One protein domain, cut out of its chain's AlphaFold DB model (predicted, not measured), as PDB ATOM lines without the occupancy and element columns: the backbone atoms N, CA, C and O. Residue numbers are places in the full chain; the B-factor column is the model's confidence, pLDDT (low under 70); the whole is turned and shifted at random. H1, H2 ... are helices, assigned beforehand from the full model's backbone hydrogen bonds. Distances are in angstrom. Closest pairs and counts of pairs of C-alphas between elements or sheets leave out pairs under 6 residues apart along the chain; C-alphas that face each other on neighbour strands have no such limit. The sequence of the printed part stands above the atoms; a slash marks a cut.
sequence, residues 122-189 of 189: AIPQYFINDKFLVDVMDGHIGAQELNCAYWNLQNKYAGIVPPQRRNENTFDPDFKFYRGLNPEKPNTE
ATOM      1  N   ALA A 122      81.864 -79.360 -11.588       88.88
ATOM      2  CA  ALA A 122      81.957 -80.763 -11.976       88.88
ATOM      3  C   ALA A 122      83.409 -81.224 -12.197       88.88
ATOM      4  O   ALA A 122      83.720 -82.383 -11.936       88.88
ATOM      5  N   ILE A 123      84.318 -80.329 -12.615       91.75
ATOM      6  CA  ILE A 123      85.725 -80.673 -12.910       91.75
ATOM      7  C   ILE A 123      86.422 -81.370 -11.724       91.75
ATOM      8  O   ILE A 123      86.985 -82.446 -11.939       91.75
ATOM      9  N   PRO A 124      86.388 -80.837 -10.482       93.25
ATOM     10  CA  PRO A 124      86.996 -81.519  -9.345       93.25
ATOM     11  C   PRO A 124      86.385 -82.895  -9.096       93.25
ATOM     12  O   PRO A 124      87.116 -83.824  -8.774       93.25
ATOM     13  N   GLN A 125      85.068 -83.044  -9.274       90.50
ATOM     14  CA  GLN A 125      84.377 -84.307  -9.028       90.50
ATOM     15  C   GLN A 125      84.819 -85.398 -10.010       90.50
ATOM     16  O   GLN A 125      85.106 -86.514  -9.577       90.50
ATOM     17  N   TYR A 126      84.933 -85.075 -11.303       89.56
ATOM     18  CA  TYR A 126      85.469 -86.010 -12.300       89.56
ATOM     19  C   TYR A 126      86.914 -86.396 -11.980       89.56
ATOM     20  O   TYR A 126      87.239 -87.580 -11.924       89.56
ATOM     21  N   PHE A 127      87.758 -85.411 -11.660       92.38
ATOM     22  CA  PHE A 127      89.149 -85.664 -11.288       92.38
ATOM     23  C   PHE A 127      89.281 -86.550 -10.040       92.38
ATOM     24  O   PHE A 127      90.106 -87.462 -10.017       92.38
ATOM     25  N   ILE A 128      88.477 -86.304  -8.999       93.88
ATOM     26  CA  ILE A 128      88.472 -87.115  -7.774       93.88
ATOM     27  C   ILE A 128      88.084 -88.556  -8.089       93.88
ATOM     28  O   ILE A 128      88.747 -89.468  -7.602       93.88
ATOM     29  N   ASN A 129      87.034 -88.761  -8.886       91.19
ATOM     30  CA  ASN A 129      86.543 -90.100  -9.191       91.19
ATOM     31  C   ASN A 129      87.570 -90.927  -9.974       91.19
ATOM     32  O   ASN A 129      87.788 -92.094  -9.630       91.19
ATOM     33  N   ASP A 130      88.219 -90.318 -10.971       90.56
ATOM     34  CA  ASP A 130      89.282 -90.951 -11.758       90.56
ATOM     35  C   ASP A 130      90.512 -91.229 -10.898       90.56
ATOM     36  O   ASP A 130      91.034 -92.345 -10.886       90.56
ATOM     37  N   LYS A 131      90.955 -90.237 -10.116       92.94
ATOM     38  CA  LYS A 131      92.107 -90.394  -9.226       92.94
ATOM     39  C   LYS A 131      91.874 -91.493  -8.193       92.94
ATOM     40  O   LYS A 131      92.769 -92.296  -7.956       92.94
ATOM     41  N   PHE A 132      90.687 -91.531  -7.592       93.06
ATOM     42  CA  PHE A 132      90.314 -92.569  -6.640       93.06
ATOM     43  C   PHE A 132      90.408 -93.957  -7.277       93.06
ATOM     44  O   PHE A 132      91.002 -94.855  -6.690       93.06
ATOM     45  N   LEU A 133      89.878 -94.123  -8.493       90.94
ATOM     46  CA  LEU A 133      89.927 -95.398  -9.204       90.94
ATOM     47  C   LEU A 133      91.364 -95.845  -9.481       90.94
ATOM     48  O   LEU A 133      91.707 -96.990  -9.193       90.94
ATOM     49  N   VAL A 134      92.197 -94.942 -10.005       91.44
ATOM     50  CA  VAL A 134      93.609 -95.221 -10.306       91.44
ATOM     51  C   VAL A 134      94.377 -95.572  -9.033       91.44
ATOM     52  O   VAL A 134      95.042 -96.600  -8.991       91.44
ATOM     53  N   ASP A 135      94.232 -94.784  -7.966       94.25
ATOM     54  CA  ASP A 135      94.936 -95.024  -6.702       94.25
ATOM     55  C   ASP A 135      94.513 -96.363  -6.050       94.25
ATOM     56  O   ASP A 135      95.336 -97.026  -5.412       94.25
ATOM     57  N   VAL A 136      93.255 -96.791  -6.222       92.06
ATOM     58  CA  VAL A 136      92.776 -98.120  -5.790       92.06
ATOM     59  C   VAL A 136      93.362 -99.232  -6.664       92.06
ATOM     60  O   VAL A 136      93.825-100.240  -6.131       92.06
ATOM     61  N   MET A 137      93.364 -99.065  -7.991       91.19
ATOM     62  CA  MET A 137      93.901-100.063  -8.929       91.19
ATOM     63  C   MET A 137      95.413-100.258  -8.778       91.19
ATOM     64  O   MET A 137      95.890-101.391  -8.835       91.19
ATOM     65  N   ASP A 138      96.149 -99.179  -8.518       94.62
ATOM     66  CA  ASP A 138      97.594 -99.203  -8.279       94.62
ATOM     67  C   ASP A 138      97.960 -99.709  -6.868       94.62
ATOM     68  O   ASP A 138      99.137 -99.893  -6.554       94.62
ATOM     69  N   GLY A 139      96.970 -99.933  -5.997       93.50
ATOM     70  CA  GLY A 139      97.169-100.427  -4.632       93.50
ATOM     71  C   GLY A 139      97.650 -99.372  -3.628       93.50
ATOM     72  O   GLY A 139      98.017 -99.731  -2.510       93.50
ATOM     73  N   HIS A 140      97.631 -98.084  -3.987       94.44
ATOM     74  CA  HIS A 140      97.918 -96.986  -3.055       94.44
ATOM     75  C   HIS A 140      96.832 -96.846  -1.978       94.44
ATOM     76  O   HIS A 140      97.133 -96.428  -0.861       94.44
ATOM     77  N   ILE A 141      95.582 -97.191  -2.307       93.69
ATOM     78  CA  ILE A 141      94.454 -97.215  -1.369       93.69
ATOM     79  C   ILE A 141      94.084 -98.671  -1.081       93.69
ATOM     80  O   ILE A 141      93.655 -99.408  -1.968       93.69
ATOM     81  N   GLY A 142      94.224 -99.082   0.180       91.50
ATOM     82  CA  GLY A 142      93.804-100.407   0.629       91.50
ATOM     83  C   GLY A 142      92.282-100.531   0.745       91.50
ATOM     84  O   GLY A 142      91.578 -99.559   1.013       91.50
ATOM     85  N   ALA A 143      91.764-101.758   0.640       87.81
ATOM     86  CA  ALA A 143      90.327-102.039   0.761       87.81
ATOM     87  C   ALA A 143      89.711-101.595   2.107       87.81
ATOM     88  O   ALA A 143      88.503-101.404   2.199       87.81
ATOM     89  N   GLN A 144      90.537-101.445   3.145       89.50
ATOM     90  CA  GLN A 144      90.125-101.024   4.486       89.50
ATOM     91  C   GLN A 144      90.041 -99.501   4.649       89.50
ATOM     92  O   GLN A 144      89.584 -99.057   5.691       89.50
ATOM     93  N   GLU A 145      90.496 -98.716   3.670       92.88
ATOM     94  CA  GLU A 145      90.603 -97.250   3.766       92.88
ATOM     95  C   GLU A 145      89.890 -96.537   2.607       92.88
ATOM     96  O   GLU A 145      90.109 -95.347   2.366       92.88
ATOM     97  N   LEU A 146      89.046 -97.259   1.861       92.00
ATOM     98  CA  LEU A 146      88.376 -96.752   0.663       92.00
ATOM     99  C   LEU A 146      87.572 -95.487   0.961       92.00
ATOM    100  O   LEU A 146      87.657 -94.506   0.217       92.00
ATOM    101  N   ASN A 147      86.794 -95.488   2.042       93.00
ATOM    102  CA  ASN A 147      85.881 -94.387   2.297       93.00
ATOM    103  C   ASN A 147      86.628 -93.166   2.849       93.00
ATOM    104  O   ASN A 147      86.379 -92.039   2.411       93.00
ATOM    105  N   CYS A 148      87.587 -93.373   3.755       92.88
ATOM    106  CA  CYS A 148      88.469 -92.316   4.244       92.88
ATOM    107  C   CYS A 148      89.267 -91.682   3.099       92.88
ATOM    108  O   CYS A 148      89.288 -90.456   2.976       92.88
ATOM    109  N   ALA A 149      89.871 -92.487   2.221       93.94
ATOM    110  CA  ALA A 149      90.632 -91.981   1.085       93.94
ATOM    111  C   ALA A 149      89.756 -91.153   0.131       93.94
ATOM    112  O   ALA A 149      90.150 -90.051  -0.256       93.94
ATOM    113  N   TYR A 150      88.542 -91.621  -0.177       94.12
ATOM    114  CA  TYR A 150      87.589 -90.869  -0.994       94.12
ATOM    115  C   TYR A 150      87.238 -89.509  -0.371       94.12
ATOM    116  O   TYR A 150      87.351 -88.475  -1.034       94.12
ATOM    117  N   TRP A 151      86.891 -89.467   0.919       94.94
ATOM    118  CA  TRP A 151      86.582 -88.206   1.604       94.94
ATOM    119  C   TRP A 151      87.798 -87.281   1.755       94.94
ATOM    120  O   TRP A 151      87.645 -86.059   1.719       94.94
ATOM    121  N   ASN A 152      89.011 -87.830   1.853       94.44
ATOM    122  CA  ASN A 152      90.243 -87.042   1.831       94.44
ATOM    123  C   ASN A 152      90.469 -86.379   0.466       94.44
ATOM    124  O   ASN A 152      90.847 -85.206   0.413       94.44
ATOM    125  N   LEU A 153      90.203 -87.090  -0.636       95.56
ATOM    126  CA  LEU A 153      90.245 -86.518  -1.986       95.56
ATOM    127  C   LEU A 153      89.174 -85.432  -2.158       95.56
ATOM    128  O   LEU A 153      89.481 -84.347  -2.654       95.56
ATOM    129  N   GLN A 154      87.954 -85.687  -1.683       95.12
ATOM    130  CA  GLN A 154      86.855 -84.719  -1.694       95.12
ATOM    131  C   GLN A 154      87.205 -83.429  -0.943       95.12
ATOM    132  O   GLN A 154      87.048 -82.329  -1.476       95.12
ATOM    133  N   ASN A 155      87.770 -83.544   0.257       95.50
ATOM    134  CA  ASN A 155      88.205 -82.383   1.027       95.50
ATOM    135  C   ASN A 155      89.352 -81.631   0.328       95.50
ATOM    136  O   ASN A 155      89.344 -80.405   0.247       95.50
ATOM    137  N   LYS A 156      90.325 -82.358  -0.235       96.25
ATOM    138  CA  LYS A 156      91.506 -81.761  -0.873       96.25
ATOM    139  C   LYS A 156      91.194 -81.027  -2.179       96.25
ATOM    140  O   LYS A 156      91.783 -79.975  -2.419       96.25
ATOM    141  N   TYR A 157      90.339 -81.591  -3.031       95.88
ATOM    142  CA  TYR A 157      90.120 -81.082  -4.391       95.88
ATOM    143  C   TYR A 157      88.781 -80.363  -4.567       95.88
ATOM    144  O   TYR A 157      88.734 -79.361  -5.277       95.88
ATOM    145  N   ALA A 158      87.709 -80.830  -3.919       93.88
ATOM    146  CA  ALA A 158      86.394 -80.191  -3.986       93.88
ATOM    147  C   ALA A 158      86.112 -79.266  -2.788       93.88
ATOM    148  O   ALA A 158      85.183 -78.464  -2.843       93.88
ATOM    149  N   GLY A 159      86.906 -79.347  -1.712       94.62
ATOM    150  CA  GLY A 159      86.705 -78.537  -0.509       94.62
ATOM    151  C   GLY A 159      85.440 -78.912   0.267       94.62
ATOM    152  O   GLY A 159      84.888 -78.072   0.977       94.62
ATOM    153  N   ILE A 160      84.956 -80.149   0.109       93.88
ATOM    154  CA  ILE A 160      83.739 -80.634   0.767       93.88
ATOM    155  C   ILE A 160      84.060 -81.648   1.863       93.88
ATOM    156  O   ILE A 160      85.014 -82.419   1.779       93.88
ATOM    157  N   VAL A 161      83.211 -81.665   2.887       93.88
ATOM    158  CA  VAL A 161      83.294 -82.594   4.016       93.88
ATOM    159  C   VAL A 161      81.980 -83.354   4.163       93.88
ATOM    160  O   VAL A 161      80.919 -82.816   3.822       93.88
ATOM    161  N   PRO A 162      82.008 -84.596   4.671       93.75
ATOM    162  CA  PRO A 162      80.781 -85.343   4.868       93.75
ATOM    163  C   PRO A 162      79.915 -84.667   5.944       93.75
ATOM    164  O   PRO A 162      80.436 -84.227   6.970       93.75
ATOM    165  N   PRO A 163      78.579 -84.620   5.771       92.31
ATOM    166  CA  PRO A 163      77.680 -83.981   6.738       92.31
ATOM    167  C   PRO A 163      77.575 -84.747   8.068       92.31
ATOM    168  O   PRO A 163      77.111 -84.206   9.067       92.31
ATOM    169  N   GLN A 164      77.974 -86.019   8.081       91.62
ATOM    170  CA  GLN A 164      78.005 -86.883   9.257       91.62
ATOM    171  C   GLN A 164      79.314 -87.663   9.256       91.62
ATOM    172  O   GLN A 164      79.893 -87.898   8.196       91.62
ATOM    173  N   ARG A 165      79.769 -88.096  10.437       90.25
ATOM    174  CA  ARG A 165      80.947 -88.965  10.531       90.25
ATOM    175  C   ARG A 165      80.703 -90.252   9.749       90.25
ATOM    176  O   ARG A 165      79.681 -90.907   9.932       90.25
ATOM    177  N   ARG A 166      81.657 -90.583   8.884       90.31
ATOM    178  CA  ARG A 166      81.664 -91.800   8.077       90.31
ATOM    179  C   ARG A 166      82.689 -92.771   8.636       90.31
ATOM    180  O   ARG A 166      83.689 -92.346   9.209       90.31
ATOM    181  N   ASN A 167      82.422 -94.052   8.437       90.00
ATOM    182  CA  ASN A 167      83.315 -95.139   8.810       90.00
ATOM    183  C   ASN A 167      83.632 -95.961   7.551       90.00
ATOM    184  O   ASN A 167      83.024 -95.762   6.503       90.00
ATOM    185  N   GLU A 168      84.529 -96.932   7.664       89.56
ATOM    186  CA  GLU A 168      84.898 -97.818   6.543       89.56
ATOM    187  C   GLU A 168      83.841 -98.892   6.245       89.56
ATOM    188  O   GLU A 168      83.872 -99.548   5.213       89.56
ATOM    189  N   ASN A 169      82.836 -99.027   7.115       87.31
ATOM    190  CA  ASN A 169      81.668 -99.875   6.862       87.31
ATOM    191  C   ASN A 169      80.696 -99.260   5.836       87.31
ATOM    192  O   ASN A 169      79.705 -99.895   5.482       87.31
ATOM    193  N   THR A 170      80.927 -98.014   5.409       86.50
ATOM    194  CA  THR A 170      80.122 -97.319   4.396       86.50
ATOM    195  C   THR A 170      80.947 -97.100   3.137       86.50
ATOM    196  O   THR A 170      82.121 -96.764   3.237       86.50
ATOM    197  N   PHE A 171      80.326 -97.245   1.967       88.38
ATOM    198  CA  PHE A 171      80.952 -96.989   0.674       88.38
ATOM    199  C   PHE A 171      80.214 -95.843  -0.022       88.38
ATOM    200  O   PHE A 171      79.140 -96.040  -0.589       88.38
ATOM    201  N   ASP A 172      80.780 -94.641   0.089       89.88
ATOM    202  CA  ASP A 172      80.214 -93.397  -0.440       89.88
ATOM    203  C   ASP A 172      80.623 -92.996  -1.872       89.88
ATOM    204  O   ASP A 172      79.959 -92.103  -2.413       89.88
ATOM    205  N   PRO A 173      81.665 -93.577  -2.510       87.12
ATOM    206  CA  PRO A 173      81.948 -93.295  -3.915       87.12
ATOM    207  C   PRO A 173      80.724 -93.542  -4.809       87.12
ATOM    208  O   PRO A 173      79.971 -94.499  -4.610       87.12
ATOM    209  N   ASP A 174      80.515 -92.671  -5.803       79.69
ATOM    210  CA  ASP A 174      79.316 -92.722  -6.645       79.69
ATOM    211  C   ASP A 174      79.307 -93.977  -7.521       79.69
ATOM    212  O   ASP A 174      79.999 -94.068  -8.537       79.69
ATOM    213  N   PHE A 175      78.465 -94.941  -7.151       75.38
ATOM    214  CA  PHE A 175      78.324 -96.188  -7.891       75.38
ATOM    215  C   PHE A 175      77.925 -95.961  -9.353       75.38
ATOM    216  O   PHE A 175      78.240 -96.817 -10.172       75.38
ATOM    217  N   LYS A 176      77.236 -94.860  -9.698       73.31
ATOM    218  CA  LYS A 176      76.843 -94.578 -11.087       73.31
ATOM    219  C   LYS A 176      78.050 -94.267 -11.950       73.31
ATOM    220  O   LYS A 176      78.137 -94.805 -13.045       73.31
ATOM    221  N   PHE A 177      78.989 -93.481 -11.429       74.31
ATOM    222  CA  PHE A 177      80.229 -93.176 -12.134       74.31
ATOM    223  C   PHE A 177      81.045 -94.442 -12.411       74.31
ATOM    224  O   PHE A 177      81.666 -94.564 -13.458       74.31
ATOM    225  N   TYR A 178      81.031 -95.409 -11.491       73.50
ATOM    226  CA  TYR A 178      81.759 -96.672 -11.662       73.50
ATOM    227  C   TYR A 178      80.942 -97.761 -12.371       73.50
ATOM    228  O   TYR A 178      81.473 -98.819 -12.723       73.50
ATOM    229  N   ARG A 179      79.643 -97.534 -12.593       64.88
ATOM    230  CA  ARG A 179      78.761 -98.504 -13.239       64.88
ATOM    231  C   ARG A 179      79.077 -98.554 -14.725       64.88
ATOM    232  O   ARG A 179      78.863 -97.588 -15.438       64.88
ATOM    233  N   GLY A 180      79.502 -99.722 -15.197       55.66
ATOM    234  CA  GLY A 180      79.758 -99.923 -16.620       55.66
ATOM    235  C   GLY A 180      81.052 -99.282 -17.108       55.66
ATOM    236  O   GLY A 180      81.119 -98.992 -18.295       55.66
ATOM    237  N   LEU A 181      82.053 -99.110 -16.220       59.25
ATOM    238  CA  LEU A 181      83.442 -98.801 -16.581       59.25
ATOM    239  C   LEU A 181      83.848 -99.618 -17.810       59.25
ATOM    240  O   LEU A 181      84.164-100.806 -17.721       59.25
ATOM    241  N   ASN A 182      83.793 -98.961 -18.959       54.56
ATOM    242  CA  ASN A 182      84.218 -99.489 -20.231       54.56
ATOM    243  C   ASN A 182      85.341 -98.561 -20.690       54.56
ATOM    244  O   ASN A 182      85.086 -97.369 -20.853       54.56
ATOM    245  N   PRO A 183      86.570 -99.058 -20.896       53.78
ATOM    246  CA  PRO A 183      87.686 -98.217 -21.329       53.78
ATOM    247  C   PRO A 183      87.407 -97.454 -22.637       53.78
ATOM    248  O   PRO A 183      88.092 -96.477 -22.928       53.78
ATOM    249  N   GLU A 184      86.397 -97.869 -23.409       46.09
ATOM    250  CA  GLU A 184      86.012 -97.262 -24.685       46.09
ATOM    251  C   GLU A 184      84.854 -96.249 -24.595       46.09
ATOM    252  O   GLU A 184      84.568 -95.588 -25.593       46.09
ATOM    253  N   LYS A 185      84.172 -96.107 -23.444       53.47
ATOM    254  CA  LYS A 185      83.046 -95.165 -23.278       53.47
ATOM    255  C   LYS A 185      83.232 -94.263 -22.050       53.47
ATOM    256  O   LYS A 185      83.538 -94.770 -20.976       53.47
ATOM    257  N   PRO A 186      83.025 -92.938 -22.172       47.94
ATOM    258  CA  PRO A 186      83.116 -92.029 -21.034       47.94
ATOM    259  C   PRO A 186      81.906 -92.188 -20.099       47.94
ATOM    260  O   PRO A 186      80.768 -92.251 -20.554       47.94
ATOM    261  N   ASN A 187      82.134 -92.163 -18.783       52.00
ATOM    262  CA  ASN A 187      81.074 -92.265 -17.765       52.00
ATOM    263  C   ASN A 187      80.418 -90.904 -17.440       52.00
ATOM    264  O   ASN A 187      79.934 -90.687 -16.333       52.00
ATOM    265  N   THR A 188      80.466 -89.948 -18.370       49.94
ATOM    266  CA  THR A 188      80.053 -88.551 -18.154       49.94
ATOM    267  C   THR A 188      78.567 -88.279 -18.431       49.94
ATOM    268  O   THR A 188      78.197 -87.111 -18.518       49.94
ATOM    269  N   GLU A 189      77.729 -89.310 -18.584       38.81
ATOM    270  CA  GLU A 189      76.279 -89.176 -18.855       38.81
ATOM    271  C   GLU A 189      75.431 -88.694 -17.663       38.81
ATOM    272  O   GLU A 189      75.654 -89.144 -16.514       38.81
TER     273      GLU A 189
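This is residues 122 to 189 of the 189 residues of the protein "Angiotensin-converting enzyme" of Bactrocera dorsalis (UniProt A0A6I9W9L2). Two helices, H1 and H2, stand side by side as a helical hairpin, and a long loop, residues 159 to 174, leaves the end of H2 and crosses one side of this pair to the single short turn of H3 near H1. Past H3 a tail runs on, of which residues 180 to 185 stick out from the rest. The printed part has 68 residues with three named helices in the order H1, H2, H3 and no named strand. The class is all helix, though the helices hold 33 of the 68 residues, under half. The whole is compact, with a radius of gyration of the C-alphas of 12.0 A and spans of 36 by 25 by 17 A.

H1, residues 122 to 137, begins at C-alpha 122 (81.957, -80.763, -11.976) and is 22.9 A long from first to last C-alpha. H2, residues 146 to 158, is 17.3 A long and ends at C-alpha 158 (86.394, -80.191, -3.986). H3, residues 175 to 178, ends at C-alpha 178 (81.759, -96.672, -11.662).

H1 and H2 touch, and their closest C-alphas, those of Pro 124 and Ala 158, are 5.6 A apart. They form a hairpin, running opposite ways at a shallow tilt of 33 degrees, only just short of steep. H3 is close to H1 but not clearly touching; their closest C-alphas, those of Asn 129 and Phe 177, are 7.6 A apart. H2 and H3 are apart. In H1 and H2 every O i to N i+4 pair is within hydrogen-bond range; H3 is too short for such a pair, and its one O i to N i+3 pair is within range.

The two C-alphas farthest apart, those of Arg 165 and Glu 184, are 36.5 A apart. The printed part has no cut and ends at residue 189, the chain's last. The link from H1 to H2 is short, with 8 residues, and that from H2 to H3 is long, with 16. The mean pLDDT of the printed part is 84.5, and residues 179 to 189 are under 70.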